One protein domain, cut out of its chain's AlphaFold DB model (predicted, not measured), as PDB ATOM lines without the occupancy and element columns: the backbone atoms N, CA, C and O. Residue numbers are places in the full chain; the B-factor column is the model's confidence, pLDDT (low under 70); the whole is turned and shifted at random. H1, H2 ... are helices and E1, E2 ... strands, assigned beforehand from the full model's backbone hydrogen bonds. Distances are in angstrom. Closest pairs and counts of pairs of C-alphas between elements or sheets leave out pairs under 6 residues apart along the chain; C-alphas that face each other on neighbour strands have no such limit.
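AT A GLANCE: This is residues 172 to 246 and 258 to 279 of the 279 residues of an uncharacterized protein of Candidatus Competibacteraceae bacterium (UniProt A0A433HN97). A strongly twisted sheet of five strands curls round one long helix, H2, and a second helix, H1, packs beside H2 with its residues 187 to 192 near the sheet. The long hairpin E3 and E4 lies in the middle of the sheet, and a short third helix, H3, is off the sheet, just before the edge strand E5. The printed part has 97 residues, with three named helices and five named strands in the order E1, H1, E2, H2, E3, E4, H3, E5; the class is mixed, helices and strands. The sheet runs E2, E1, E4, E3, E5 and is mixed, with parallel and antiparallel neighbours. The whole is compact, with a radius of gyration of the C-alphas of 13.2 A, and its outline is elongated, with spans of 43 by 28 by 18 A.

IN THESE COORDINATES: The longest strand is E4, residues 232 to 242, 30.2 A from first to last C-alpha; it ends at C-alpha 242 at (141.906, 165.797, 101.954). E3, residues 219 to 227, is 25.2 A long. E1, residues 172 to 179, begins the printed part with C-alpha 172 at (168.190, 166.223, 109.907), measures 17.5 A and bends by 75 degrees at residue 175. E2 is residues 200 to 202, 6.8 A long. E5, residues 273 to 278, is 16.9 A long and ends with C-alpha 278 at (164.210, 157.817, 118.505). The longest helix, H2, is residues 203 to 217 and 21.0 A long. H1 is residues 185 to 194, 14.6 A, and H3 is residues 264 to 270, 10.0 A.

HOW THE PARTS SIT: E4 and E3 are an antiparallel hairpin at 158 degrees, with N 236 and O 224 at 2.8 A and N 222 and O 238 at 2.9 A, both within hydrogen-bond range. E3 and the edge strand E5 are parallel at 17 degrees, and N 225 and O 275 are 2.8 A apart. E1 and E4 are parallel at 40 degrees, with N 175 and O 233 at 2.8 A. The pairing of E1 is staggered: residues 172 to 173 pair with E2 and residues 173 to 179 with E4. E2, the other edge strand, is antiparallel to E1, with N 201 and O 172 at 2.8 A. From edge to edge of the sheet the strands' lines turn by 121 degrees and the way across it turns by 87 degrees. The sheet curls round H2, which is on it in two layers, helix over sheet; the closest C-alphas of H2 and E3 are those of Tyr 214 and Ile 220, 5.8 A apart. E2, H2 and E3 form a split strand-helix-strand unit, two strands running the same way with E1 and E4 between them, and its crossover is right-handed. H1 is on the sheet over E4, at a height over the sheet of 8.9 A, and runs slantwise to the strands, at 41 degrees to E4 on the local plane. H1 and H2 touch, closest at the C-alphas of Val 194 and Ser 209, 6.4 A apart. Their tilt is a shallow 33 degrees, only just short of steep, opposite ways. H3 is not on the sheet. Residues 207 to 211 of H2 only just touch H3, with 3 pairs of C-alphas within 8 A, the closest being those of Tyr 211 and Arg 264, 6.4 A apart. The two helices' lines are about perpendicular, at 86 degrees. H1 and H3 are apart. In H1, H2 and H3 every O i to N i+4 pair is within hydrogen-bond range.

THE WHOLE: The two C-alphas farthest apart are those of Ser 229 and Ser 259, 43.2 A. Residues 247 to 257 are cut out, and C-alphas 246 and 258 are 9.4 A apart across the cut, which falls in the link from E4 to H3. Of the links that are printed whole, each is tight. The printed part ends at residue 279, the chain's last residue. The mean pLDDT of the printed part is 83.9, and residues 244 to 246, 258 to 260 and 279 are under 70.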
ATOM      1  N   TRP A 172     167.779 167.611 110.087       87.00
ATOM      2  CA  TRP A 172     168.190 166.223 109.907       87.00
ATOM      3  C   TRP A 172     168.572 165.971 108.461       87.00
ATOM      4  O   TRP A 172     167.858 166.376 107.546       87.00
ATOM      5  N   GLN A 173     169.678 165.270 108.243       88.25
ATOM      6  CA  GLN A 173     169.990 164.705 106.944       88.25
ATOM      7  C   GLN A 173     169.107 163.478 106.719       88.25
ATOM      8  O   GLN A 173     169.344 162.413 107.294       88.25
ATOM      9  N   ILE A 174     168.095 163.639 105.872       85.31
ATOM     10  CA  ILE A 174     167.127 162.588 105.578       85.31
ATOM     11  C   ILE A 174     167.783 161.528 104.701       85.31
ATOM     12  O   ILE A 174     168.285 161.853 103.626       85.31
ATOM     13  N   LYS A 175     167.814 160.274 105.145       86.50
ATOM     14  CA  LYS A 175     168.449 159.171 104.410       86.50
ATOM     15  C   LYS A 175     167.473 158.454 103.504       86.50
ATOM     16  O   LYS A 175     167.774 158.276 102.325       86.50
ATOM     17  N   SER A 176     166.307 158.117 104.032       87.12
ATOM     18  CA  SER A 176     165.206 157.565 103.260       87.12
ATOM     19  C   SER A 176     163.922 158.355 103.497       87.12
ATOM     20  O   SER A 176     163.756 159.032 104.514       87.12
ATOM     21  N   ILE A 177     163.044 158.315 102.498       89.75
ATOM     22  CA  ILE A 177     161.714 158.912 102.561       89.75
ATOM     23  C   ILE A 177     160.732 157.821 102.183       89.75
ATOM     24  O   ILE A 177     160.843 157.241 101.102       89.75
ATOM     25  N   HIS A 178     159.778 157.566 103.064       94.50
ATOM     26  CA  HIS A 178     158.663 156.679 102.805       94.50
ATOM     27  C   HIS A 178     157.394 157.516 102.644       94.50
ATOM     28  O   HIS A 178     157.068 158.348 103.491       94.50
ATOM     29  N   ILE A 179     156.695 157.320 101.529       91.44
ATOM     30  CA  ILE A 179     155.434 157.994 101.222       91.44
ATOM     31  C   ILE A 179     154.359 156.912 101.211       91.44
ATOM     32  O   ILE A 179     154.498 155.927 100.497       91.44
ATOM     33  N   ASP A 180     153.325 157.108 102.017       88.94
ATOM     34  CA  ASP A 180     152.208 156.179 102.203       88.94
ATOM     35  C   ASP A 180     151.425 155.909 100.903       88.94
ATOM     36  O   ASP A 180     151.020 156.842 100.220       88.94
ATOM     37  N   ASP A 181     151.119 154.648 100.592       87.31
ATOM     38  CA  ASP A 181     150.413 154.252  99.358       87.31
ATOM     39  C   ASP A 181     148.963 154.778  99.260       87.31
ATOM     40  O   ASP A 181     148.301 154.639  98.231       87.31
ATOM     41  N   ARG A 182     148.425 155.383 100.330       88.56
ATOM     42  CA  ARG A 182     147.096 156.023 100.335       88.56
ATOM     43  C   ARG A 182     147.045 157.335  99.544       88.56
ATOM     44  O   ARG A 182     145.945 157.864  99.318       88.56
ATOM     45  N   PHE A 183     148.188 157.896  99.154       84.75
ATOM     46  CA  PHE A 183     148.231 159.016  98.216       84.75
ATOM     47  C   PHE A 183     147.919 158.527  96.794       84.75
ATOM     48  O   PHE A 183     148.255 157.416  96.402       84.75
ATOM     49  N   ASN A 184     147.256 159.356  95.990       82.75
ATOM     50  CA  ASN A 184     147.074 159.043  94.573       82.75
ATOM     51  C   ASN A 184     148.364 159.328  93.782       82.75
ATOM     52  O   ASN A 184     149.292 159.964  94.280       82.75
ATOM     53  N   TYR A 185     148.419 158.887  92.524       80.44
ATOM     54  CA  TYR A 185     149.608 159.048  91.680       80.44
ATOM     55  C   TYR A 185     150.083 160.510  91.551       80.44
ATOM     56  O   TYR A 185     151.284 160.777  91.600       80.44
ATOM     57  N   SER A 186     149.153 161.464  91.422       78.06
ATOM     58  CA  SER A 186     149.493 162.889  91.317       78.06
ATOM     59  C   SER A 186     150.061 163.430  92.628       78.06
ATOM     60  O   SER A 186     151.076 164.118  92.618       78.06
ATOM     61  N   GLU A 187     149.450 163.080  93.760       83.38
ATOM     62  CA  GLU A 187     149.921 163.465  95.093       83.38
ATOM     63  C   GLU A 187     151.303 162.870  95.384       83.38
ATOM     64  O   GLU A 187     152.190 163.584  95.839       83.38
ATOM     65  N   HIS A 188     151.527 161.591  95.059       80.94
ATOM     66  CA  HIS A 188     152.845 160.961  95.172       80.94
ATOM     67  C   HIS A 188     153.901 161.715  94.367       80.94
ATOM     68  O   HIS A 188     154.996 161.966  94.874       80.94
ATOM     69  N   LYS A 189     153.577 162.093  93.124       82.56
ATOM     70  CA  LYS A 189     154.479 162.863  92.265       82.56
ATOM     71  C   LYS A 189     154.812 164.219  92.895       82.56
ATOM     72  O   LYS A 189     155.987 164.583  92.944       82.56
ATOM     73  N   ASP A 190     153.813 164.931  93.411       80.44
ATOM     74  CA  ASP A 190     153.999 166.243  94.035       80.44
ATOM     75  C   ASP A 190     154.824 166.145  95.325       80.44
ATOM     76  O   ASP A 190     155.797 166.883  95.490       80.44
ATOM     77  N   ILE A 191     154.521 165.181  96.201       84.62
ATOM     78  CA  ILE A 191     155.268 164.935  97.443       84.62
ATOM     79  C   ILE A 191     156.728 164.577  97.128       84.62
ATOM     80  O   ILE A 191     157.641 165.182  97.692       84.62
ATOM     81  N   ALA A 192     156.966 163.654  96.191       85.44
ATOM     82  CA  ALA A 192     158.310 163.219  95.803       85.44
ATOM     83  C   ALA A 192     159.128 164.320  95.102       85.44
ATOM     84  O   ALA A 192     160.359 164.300  95.143       85.44
ATOM     85  N   SER A 193     158.468 165.297  94.471       81.50
ATOM     86  CA  SER A 193     159.149 166.454  93.873       81.50
ATOM     87  C   SER A 193     159.714 167.417  94.923       81.50
ATOM     88  O   SER A 193     160.715 168.095  94.676       81.50
ATOM     89  N   VAL A 194     159.096 167.459  96.107       83.69
ATOM     90  CA  VAL A 194     159.442 168.389  97.185       83.69
ATOM     91  C   VAL A 194     160.371 167.735  98.206       83.69
ATOM     92  O   VAL A 194     161.378 168.327  98.607       83.69
ATOM     93  N   PHE A 195     160.060 166.508  98.620       84.19
ATOM     94  CA  PHE A 195     160.831 165.765  99.608       84.19
ATOM     95  C   PHE A 195     161.810 164.820  98.906       84.19
ATOM     96  O   PHE A 195     161.421 163.816  98.318       84.19
ATOM     97  N   VAL A 196     163.106 165.141  98.989       77.06
ATOM     98  CA  VAL A 196     164.183 164.386  98.331       77.06
ATOM     99  C   VAL A 196     165.166 163.858  99.368       77.06
ATOM    100  O   VAL A 196     165.594 164.590 100.264       77.06
ATOM    101  N   ALA A 197     165.549 162.589  99.227       76.81
ATOM    102  CA  ALA A 197     166.524 161.945 100.095       76.81
ATOM    103  C   ALA A 197     167.914 162.605 100.000       76.81
ATOM    104  O   ALA A 197     168.260 163.282  99.031       76.81
ATOM    105  N   ASN A 198     168.735 162.374 101.021       73.56
ATOM    106  CA  ASN A 198     170.063 162.949 101.242       73.56
ATOM    107  C   ASN A 198     170.106 164.480 101.378       73.56
ATOM    108  O   ASN A 198     171.186 165.068 101.300       73.56
ATOM    109  N   ARG A 199     168.962 165.124 101.639       77.25
ATOM    110  CA  ARG A 199     168.886 166.551 101.970       77.25
ATOM    111  C   ARG A 199     168.801 166.774 103.472       77.25
ATOM    112  O   ARG A 199     168.221 165.969 104.196       77.25
ATOM    113  N   TYR A 200     169.366 167.890 103.921       82.25
ATOM    114  CA  TYR A 200     169.105 168.408 105.258       82.25
ATOM    115  C   TYR A 200     167.741 169.093 105.268       82.25
ATOM    116  O   TYR A 200     167.528 170.019 104.488       82.25
ATOM    117  N   LEU A 201     166.840 168.632 106.133       84.06
ATOM    118  CA  LEU A 201     165.528 169.228 106.352       84.06
ATOM    119  C   LEU A 201     165.384 169.650 107.810       84.06
ATOM    120  O   LEU A 201     165.596 168.857 108.729       84.06
ATOM    121  N   SER A 202     164.995 170.901 108.022       86.31
ATOM    122  CA  SER A 202     164.508 171.381 109.310       86.31
ATOM    123  C   SER A 202     162.994 171.190 109.427       86.31
ATOM    124  O   SER A 202     162.281 170.966 108.445       86.31
ATOM    125  N   ARG A 203     162.468 171.346 110.644       85.62
ATOM    126  CA  ARG A 203     161.016 171.366 110.877       85.62
ATOM    127  C   ARG A 203     160.309 172.457 110.064       85.62
ATOM    128  O   ARG A 203     159.193 172.232 109.602       85.62
ATOM    129  N   ASP A 204     160.942 173.616 109.894       85.31
ATOM    130  CA  ASP A 204     160.369 174.720 109.121       85.31
ATOM    131  C   ASP A 204     160.363 174.425 107.617       85.31
ATOM    132  O   ASP A 204     159.415 174.818 106.935       85.31
ATOM    133  N   ASP A 205     161.348 173.676 107.112       85.69
ATOM    134  CA  ASP A 205     161.351 173.208 105.720       85.69
ATOM    135  C   ASP A 205     160.191 172.243 105.477       85.69
ATOM    136  O   ASP A 205     159.418 172.438 104.542       85.69
ATOM    137  N   ILE A 206     159.989 171.270 106.373       89.75
ATOM    138  CA  ILE A 206     158.867 170.320 106.289       89.75
ATOM    139  C   ILE A 206     157.522 171.067 106.353       89.75
ATOM    140  O   ILE A 206     156.604 170.758 105.590       89.75
ATOM    141  N   LEU A 207     157.401 172.095 107.200       90.19
ATOM    142  CA  LEU A 207     156.212 172.952 107.246       90.19
ATOM    143  C   LEU A 207     155.999 173.713 105.927       90.19
ATOM    144  O   LEU A 207     154.877 173.792 105.433       90.19
ATOM    145  N   ASN A 208     157.054 174.285 105.350       86.44
ATOM    146  CA  ASN A 208     156.955 175.041 104.100       86.44
ATOM    147  C   ASN A 208     156.537 174.146 102.934       86.44
ATOM    148  O   ASN A 208     155.605 174.477 102.202       86.44
ATOM    149  N   SER A 209     157.198 173.002 102.806       88.94
ATOM    150  CA  SER A 209     156.932 171.976 101.806       88.94
ATOM    151  C   SER A 209     155.517 171.408 101.917       88.94
ATOM    152  O   SER A 209     154.792 171.345 100.925       88.94
ATOM    153  N   SER A 210     155.084 171.060 103.131       90.00
ATOM    154  CA  SER A 210     153.730 170.541 103.367       90.00
ATOM    155  C   SER A 210     152.645 171.570 103.068       90.00
ATOM    156  O   SER A 210     151.638 171.227 102.453       90.00
ATOM    157  N   TYR A 211     152.875 172.838 103.415       88.50
ATOM    158  CA  TYR A 211     151.951 173.918 103.086       88.50
ATOM    159  C   TYR A 211     151.840 174.162 101.573       88.50
ATOM    160  O   TYR A 211     150.753 174.462 101.079       88.50
ATOM    161  N   GLN A 212     152.935 174.020 100.817       85.44
ATOM    162  CA  GLN A 212     152.891 174.121  99.354       85.44
ATOM    163  C   GLN A 212     152.040 173.008  98.737       85.44
ATOM    164  O   GLN A 212     151.187 173.297  97.898       85.44
ATOM    165  N   ILE A 213     152.217 171.766  99.190       86.25
ATOM    166  CA  ILE A 213     151.411 170.628  98.727       86.25
ATOM    167  C   ILE A 213     149.939 170.853  99.092       86.25
ATOM    168  O   ILE A 213     149.086 170.846  98.211       86.25
ATOM    169  N   TYR A 214     149.643 171.211 100.343       87.25
ATOM    170  CA  TYR A 214     148.294 171.575 100.784       87.25
ATOM    171  C   TYR A 214     147.658 172.680  99.930       87.25
ATOM    172  O   TYR A 214     146.483 172.600  99.570       87.25
ATOM    173  N   LYS A 215     148.413 173.729  99.583       82.81
ATOM    174  CA  LYS A 215     147.924 174.819  98.731       82.81
ATOM    175  C   LYS A 215     147.513 174.310  97.347       82.81
ATOM    176  O   LYS A 215     146.484 174.748  96.837       82.81
ATOM    177  N   ASN A 216     148.291 173.396  96.778       78.94
ATOM    178  CA  ASN A 216     148.106 172.919  95.413       78.94
ATOM    179  C   ASN A 216     147.032 171.834  95.304       78.94
ATOM    180  O   ASN A 216     146.218 171.883  94.388       78.94
ATOM    181  N   THR A 217     147.008 170.884  96.238       79.75
ATOM    182  CA  THR A 217     146.192 169.665  96.118       79.75
ATOM    183  C   THR A 217     145.078 169.568  97.157       79.75
ATOM    184  O   THR A 217     144.191 168.731  97.028       79.75
ATOM    185  N   GLY A 218     145.107 170.392  98.210       83.31
ATOM    186  CA  GLY A 218     144.228 170.215  99.372       83.31
ATOM    187  C   GLY A 218     144.620 169.034 100.264       83.31
ATOM    188  O   GLY A 218     143.888 168.699 101.194       83.31
ATOM    189  N   THR A 219     145.762 168.396 100.005       87.88
ATOM    190  CA  THR A 219     146.219 167.222 100.753       87.88
ATOM    191  C   THR A 219     146.879 167.647 102.061       87.88
ATOM    192  O   THR A 219     147.804 168.461 102.076       87.88
ATOM    193  N   ILE A 220     146.417 167.074 103.170       91.56
ATOM    194  CA  ILE A 220     146.960 167.288 104.510       91.56
ATOM    195  C   ILE A 220     147.721 166.030 104.928       91.56
ATOM    196  O   ILE A 220     147.227 164.908 104.787       91.56
ATOM    197  N   MET A 221     148.940 166.224 105.429       93.50
ATOM    198  CA  MET A 221     149.909 165.158 105.684       93.50
ATOM    199  C   MET A 221     150.409 165.192 107.124       93.50
ATOM    200  O   MET A 221     150.659 166.268 107.672       93.50
ATOM    201  N   ASP A 222     150.637 164.005 107.675       93.12
ATOM    202  CA  ASP A 222     151.330 163.794 108.940       93.12
ATOM    203  C   ASP A 222     152.768 163.337 108.666       93.12
ATOM    204  O   ASP A 222     153.012 162.487 107.805       93.12
ATOM    205  N   PHE A 223     153.720 163.869 109.432       94.38
ATOM    206  CA  PHE A 223     155.141 163.552 109.294       94.38
ATOM    207  C   PHE A 223     155.649 162.794 110.518       94.38
ATOM    208  O   PHE A 223     155.377 163.191 111.654       94.38
ATOM    209  N   THR A 224     156.427 161.737 110.301       92.44
ATOM    210  CA  THR A 224     157.191 161.073 111.368       92.44
ATOM    211  C   THR A 224     158.663 161.052 110.989       92.44
ATOM    212  O   THR A 224     159.027 160.538 109.938       92.44
ATOM    213  N   VAL A 225     159.502 161.651 111.829       89.44
ATOM    214  CA  VAL A 225     160.957 161.655 111.678       89.44
ATOM    215  C   VAL A 225     161.521 160.590 112.605       89.44
ATOM    216  O   VAL A 225     161.438 160.736 113.824       89.44
ATOM    217  N   HIS A 226     162.096 159.538 112.034       89.50
ATOM    218  CA  HIS A 226     162.748 158.459 112.771       89.50
ATOM    219  C   HIS A 226     164.242 158.751 112.870       89.50
ATOM    220  O   HIS A 226     164.981 158.614 111.893       89.50
ATOM    221  N   LEU A 227     164.691 159.214 114.032       86.31
ATOM    222  CA  LEU A 227     166.089 159.535 114.288       86.31
ATOM    223  C   LEU A 227     166.900 158.246 114.372       86.31
ATOM    224  O   LEU A 227     166.670 157.432 115.255       86.31
ATOM    225  N   LYS A 228     167.871 158.093 113.466       83.19
ATOM    226  CA  LYS A 228     168.832 156.976 113.467       83.19
ATOM    227  C   LYS A 228     170.142 157.339 114.170       83.19
ATOM    228  O   LYS A 228     170.896 156.475 114.596       83.19
ATOM    229  N   SER A 229     170.467 158.631 114.229       76.44
ATOM    230  CA  SER A 229     171.611 159.183 114.972       76.44
ATOM    231  C   SER A 229     171.440 160.700 115.145       76.44
ATOM    232  O   SER A 229     170.442 161.254 114.688       76.44
ATOM    233  N   MET A 230     172.428 161.397 115.729       71.38
ATOM    234  CA  MET A 230     172.334 162.838 116.032       71.38
ATOM    235  C   MET A 230     171.866 163.706 114.853       71.38
ATOM    236  O   MET A 230     171.112 164.648 115.068       71.38
ATOM    237  N   ASN A 231     172.288 163.387 113.624       78.06
ATOM    238  CA  ASN A 231     172.003 164.211 112.445       78.06
ATOM    239  C   ASN A 231     171.370 163.432 111.284       78.06
ATOM    240  O   ASN A 231     171.157 164.024 110.230       78.06
ATOM    241  N   TYR A 232     171.096 162.135 111.442       85.81
ATOM    242  CA  TYR A 232     170.505 161.305 110.389       85.81
ATOM    243  C   TYR A 232     169.125 160.831 110.802       85.81
ATOM    244  O   TYR A 232     168.943 160.350 111.921       85.81
ATOM    245  N   ALA A 233     168.181 160.931 109.874       86.38
ATOM    246  CA  ALA A 233     166.825 160.477 110.098       86.38
ATOM    247  C   ALA A 233     166.222 159.869 108.836       86.38
ATOM    248  O   ALA A 233     166.643 160.186 107.723       86.38
ATOM    249  N   ASP A 234     165.208 159.047 109.029       89.06
ATOM    250  CA  ASP A 234     164.276 158.656 107.981       89.06
ATOM    251  C   ASP A 234     162.978 159.452 108.144       89.06
ATOM    252  O   ASP A 234     162.618 159.849 109.255       89.06
ATOM    253  N   LEU A 235     162.307 159.746 107.032       91.75
ATOM    254  CA  LEU A 235     161.079 160.537 107.019       91.75
ATOM    255  C   LEU A 235     159.919 159.709 106.471       91.75
ATOM    256  O   LEU A 235     159.900 159.384 105.287       91.75
ATOM    257  N   ASP A 236     158.914 159.472 107.306       94.00
ATOM    258  CA  ASP A 236     157.625 158.936 106.878       94.00
ATOM    259  C   ASP A 236     156.644 160.082 106.636       94.00
ATOM    260  O   ASP A 236     156.446 160.951 107.494       94.00
ATOM    261  N   ILE A 237     155.977 160.039 105.487       94.56
ATOM    262  CA  ILE A 237     154.926 160.969 105.090       94.56
ATOM    263  C   ILE A 237     153.639 160.169 104.935       94.56
ATOM    264  O   ILE A 237     153.547 159.286 104.082       94.56
ATOM    265  N   ARG A 238     152.638 160.478 105.762       94.38
ATOM    266  CA  ARG A 238     151.355 159.769 105.785       94.38
ATOM    267  C   ARG A 238     150.217 160.690 105.406       94.38
ATOM    268  O   ARG A 238     150.188 161.856 105.797       94.38
ATOM    269  N   LEU A 239     149.245 160.143 104.685       91.75
ATOM    270  CA  LEU A 239     148.005 160.856 104.418       91.75
ATOM    271  C   LEU A 239     147.212 160.979 105.723       91.75
ATOM    272  O   LEU A 239     146.935 159.967 106.380       91.75
ATOM    273  N   ASN A 240     146.831 162.208 106.064       91.62
ATOM    274  CA  ASN A 240     145.899 162.488 107.148       91.62
ATOM    275  C   ASN A 240     144.486 162.665 106.574       91.62
ATOM    276  O   ASN A 240     143.628 161.805 106.759       91.62
ATOM    277  N   GLN A 241     144.270 163.727 105.795       89.00
ATOM    278  CA  GLN A 241     142.969 164.021 105.192       89.00
ATOM    279  C   GLN A 241     143.106 164.825 103.894       89.00
ATOM    280  O   GLN A 241     144.180 165.336 103.568       89.00
ATOM    281  N   ARG A 242     142.006 164.949 103.148       85.25
ATOM    282  CA  ARG A 242     141.906 165.797 101.954       85.25
ATOM    283  C   ARG A 242     140.847 166.858 102.189       85.25
ATOM    284  O   ARG A 242     139.722 166.526 102.557       85.25
ATOM    285  N   GLU A 243     141.193 168.116 101.963       79.31
ATOM    286  CA  GLU A 243     140.177 169.151 101.840       79.31
ATOM    287  C   GLU A 243     139.503 169.035 100.468       79.31
ATOM    288  O   GLU A 243     140.203 168.909  99.458       79.31
ATOM    289  N   PRO A 244     138.164 169.103 100.398       61.81
ATOM    290  CA  PRO A 244     137.461 169.200  99.129       61.81
ATOM    291  C   PRO A 244     137.849 170.524  98.464       61.81
ATOM    292  O   PRO A 244     137.380 171.599  98.835       61.81
ATOM    293  N   ARG A 245     138.763 170.446  97.499       59.72
ATOM    294  CA  ARG A 245     139.311 171.596  96.786       59.72
ATOM    295  C   ARG A 245     138.995 171.487  95.329       59.72
ATOM    296  O   ARG A 245     139.725 170.783  94.651       59.72
ATOM    297  N   ASN A 246     137.928 172.170  94.902       45.38
ATOM    298  CA  ASN A 246     137.510 172.355  93.508       45.38
ATOM    299  C   ASN A 246     138.028 171.245  92.578       45.38
ATOM    300  O   ASN A 246     138.683 171.475  91.565       45.38
ATOM    301  N   PHE A 258     134.562 175.099 101.347       47.28
ATOM    302  CA  PHE A 258     135.581 175.909 102.010       47.28
ATOM    303  C   PHE A 258     136.346 176.677 100.925       47.28
ATOM    304  O   PHE A 258     137.327 176.197 100.365       47.28
ATOM    305  N   SER A 259     135.842 177.856 100.559       51.28
ATOM    306  CA  SER A 259     136.324 178.620  99.401       51.28
ATOM    307  C   SER A 259     137.692 179.270  99.612       51.28
ATOM    308  O   SER A 259     138.283 179.783  98.663       51.28
ATOM    309  N   THR A 260     138.215 179.276 100.840       66.25
ATOM    310  CA  THR A 260     139.437 180.006 101.181       66.25
ATOM    311  C   THR A 260     140.522 179.048 101.650       66.25
ATOM    312  O   THR A 260     140.418 178.429 102.707       66.25
ATOM    313  N   ILE A 261     141.584 178.936 100.849       76.38
ATOM    314  CA  ILE A 261     142.825 178.258 101.229       76.38
ATOM    315  C   ILE A 261     143.321 178.890 102.534       76.38
ATOM    316  O   ILE A 261     143.587 180.095 102.554       76.38
ATOM    317  N   LYS A 262     143.474 178.091 103.597       82.31
ATOM    318  CA  LYS A 262     144.046 178.574 104.861       82.31
ATOM    319  C   LYS A 262     145.425 179.175 104.623       82.31
ATOM    320  O   LYS A 262     146.219 178.642 103.850       82.31
ATOM    321  N   THR A 263     145.734 180.259 105.321       86.62
ATOM    322  CA  THR A 263     147.080 180.827 105.369       86.62
ATOM    323  C   THR A 263     148.069 179.822 105.963       86.62
ATOM    324  O   THR A 263     147.700 178.889 106.678       86.62
ATOM    325  N   ARG A 264     149.372 180.036 105.744       86.06
ATOM    326  CA  ARG A 264     150.428 179.183 106.319       86.06
ATOM    327  C   ARG A 264     150.344 179.094 107.846       86.06
ATOM    328  O   ARG A 264     150.673 178.057 108.411       86.06
ATOM    329  N   SER A 265     149.929 180.176 108.508       87.25
ATOM    330  CA  SER A 265     149.801 180.219 109.970       87.25
ATOM    331  C   SER A 265     148.630 179.371 110.465       87.25
ATOM    332  O   SER A 265     148.780 178.619 111.426       87.25
ATOM    333  N   GLU A 266     147.485 179.455 109.788       85.81
ATOM    334  CA  GLU A 266     146.307 178.633 110.082       85.81
ATOM    335  C   GLU A 266     146.596 177.157 109.787       85.81
ATOM    336  O   GLU A 266     146.400 176.316 110.654       85.81
ATOM    337  N   PHE A 267     147.200 176.836 108.637       88.69
ATOM    338  CA  PHE A 267     147.642 175.472 108.323       88.69
ATOM    339  C   PHE A 267     148.598 174.906 109.385       88.69
ATOM    340  O   PHE A 267     148.443 173.765 109.818       88.69
ATOM    341  N   LYS A 268     149.581 175.705 109.833       89.62
ATOM    342  CA  LYS A 268     150.529 175.297 110.881       89.62
ATOM    343  C   LYS A 268     149.818 174.930 112.184       89.62
ATOM    344  O   LYS A 268     150.264 174.023 112.877       89.62
ATOM    345  N   THR A 269     148.772 175.674 112.525       90.81
ATOM    346  CA  THR A 269     148.045 175.526 113.791       90.81
ATOM    347  C   THR A 269     147.061 174.363 113.727       90.81
ATOM    348  O   THR A 269     147.006 173.560 114.652       90.81
ATOM    349  N   ASP A 270     146.336 174.251 112.617       86.75
ATOM    350  CA  ASP A 270     145.187 173.356 112.503       86.75
ATOM    351  C   ASP A 270     145.578 171.958 112.013       86.75
ATOM    352  O   ASP A 270     144.932 170.974 112.372       86.75
ATOM    353  N   TYR A 271     146.618 171.860 111.178       90.25
ATOM    354  CA  TYR A 271     146.881 170.656 110.385       90.25
ATOM    355  C   TYR A 271     148.325 170.162 110.417       90.25
ATOM    356  O   TYR A 271     148.560 168.968 110.244       90.25
ATOM    357  N   PHE A 272     149.311 171.040 110.609       90.62
ATOM    358  CA  PHE A 272     150.706 170.616 110.558       90.62
ATOM    359  C   PHE A 272     151.094 169.791 111.787       90.62
ATOM    360  O   PHE A 272     151.271 170.316 112.890       90.62
ATOM    361  N   LYS A 273     151.333 168.499 111.563       89.56
ATOM    362  CA  LYS A 273     151.771 167.567 112.596       89.56
ATOM    363  C   LYS A 273     153.072 166.881 112.202       89.56
ATOM    364  O   LYS A 273     153.184 166.269 111.144       89.56
ATOM    365  N   ILE A 274     154.048 166.961 113.101       89.12
ATOM    366  CA  ILE A 274     155.327 166.262 112.993       89.12
ATOM    367  C   ILE A 274     155.625 165.559 114.313       89.12
ATOM    368  O   ILE A 274     155.598 166.183 115.375       89.12
ATOM    369  N   THR A 275     155.900 164.265 114.228       91.00
ATOM    370  CA  THR A 275     156.311 163.417 115.349       91.00
ATOM    371  C   THR A 275     157.786 163.075 115.174       91.00
ATOM    372  O   THR A 275     158.228 162.849 114.049       91.00
ATOM    373  N   ILE A 276     158.557 163.069 116.259       87.62
ATOM    374  CA  ILE A 276     159.978 162.715 116.241       87.62
ATOM    375  C   ILE A 276     160.145 161.479 117.119       87.62
ATOM    376  O   ILE A 276     159.862 161.545 118.316       87.62
ATOM    377  N   ASN A 277     160.600 160.384 116.520       87.88
ATOM    378  CA  ASN A 277     160.873 159.121 117.193       87.88
ATOM    379  C   ASN A 277     162.385 158.904 117.276       87.88
ATOM    380  O   ASN A 277     163.109 159.250 116.344       87.88
ATOM    381  N   ASN A 278     162.847 158.329 118.383       79.12
ATOM    382  CA  ASN A 278     164.210 157.817 118.505       79.12
ATOM    383  C   ASN A 278     164.149 156.308 118.284       79.12
ATOM    384  O   ASN A 278     163.575 155.616 119.128       79.12
ATOM    385  N   ASP A 279     164.710 155.845 117.170       63.88
ATOM    386  CA  ASP A 279     164.825 154.422 116.838       63.88
ATOM    387  C   ASP A 279     166.204 153.870 117.222       63.88
ATOM    388  O   ASP A 279     167.210 154.600 117.055       63.88
TER     389      ASP A 279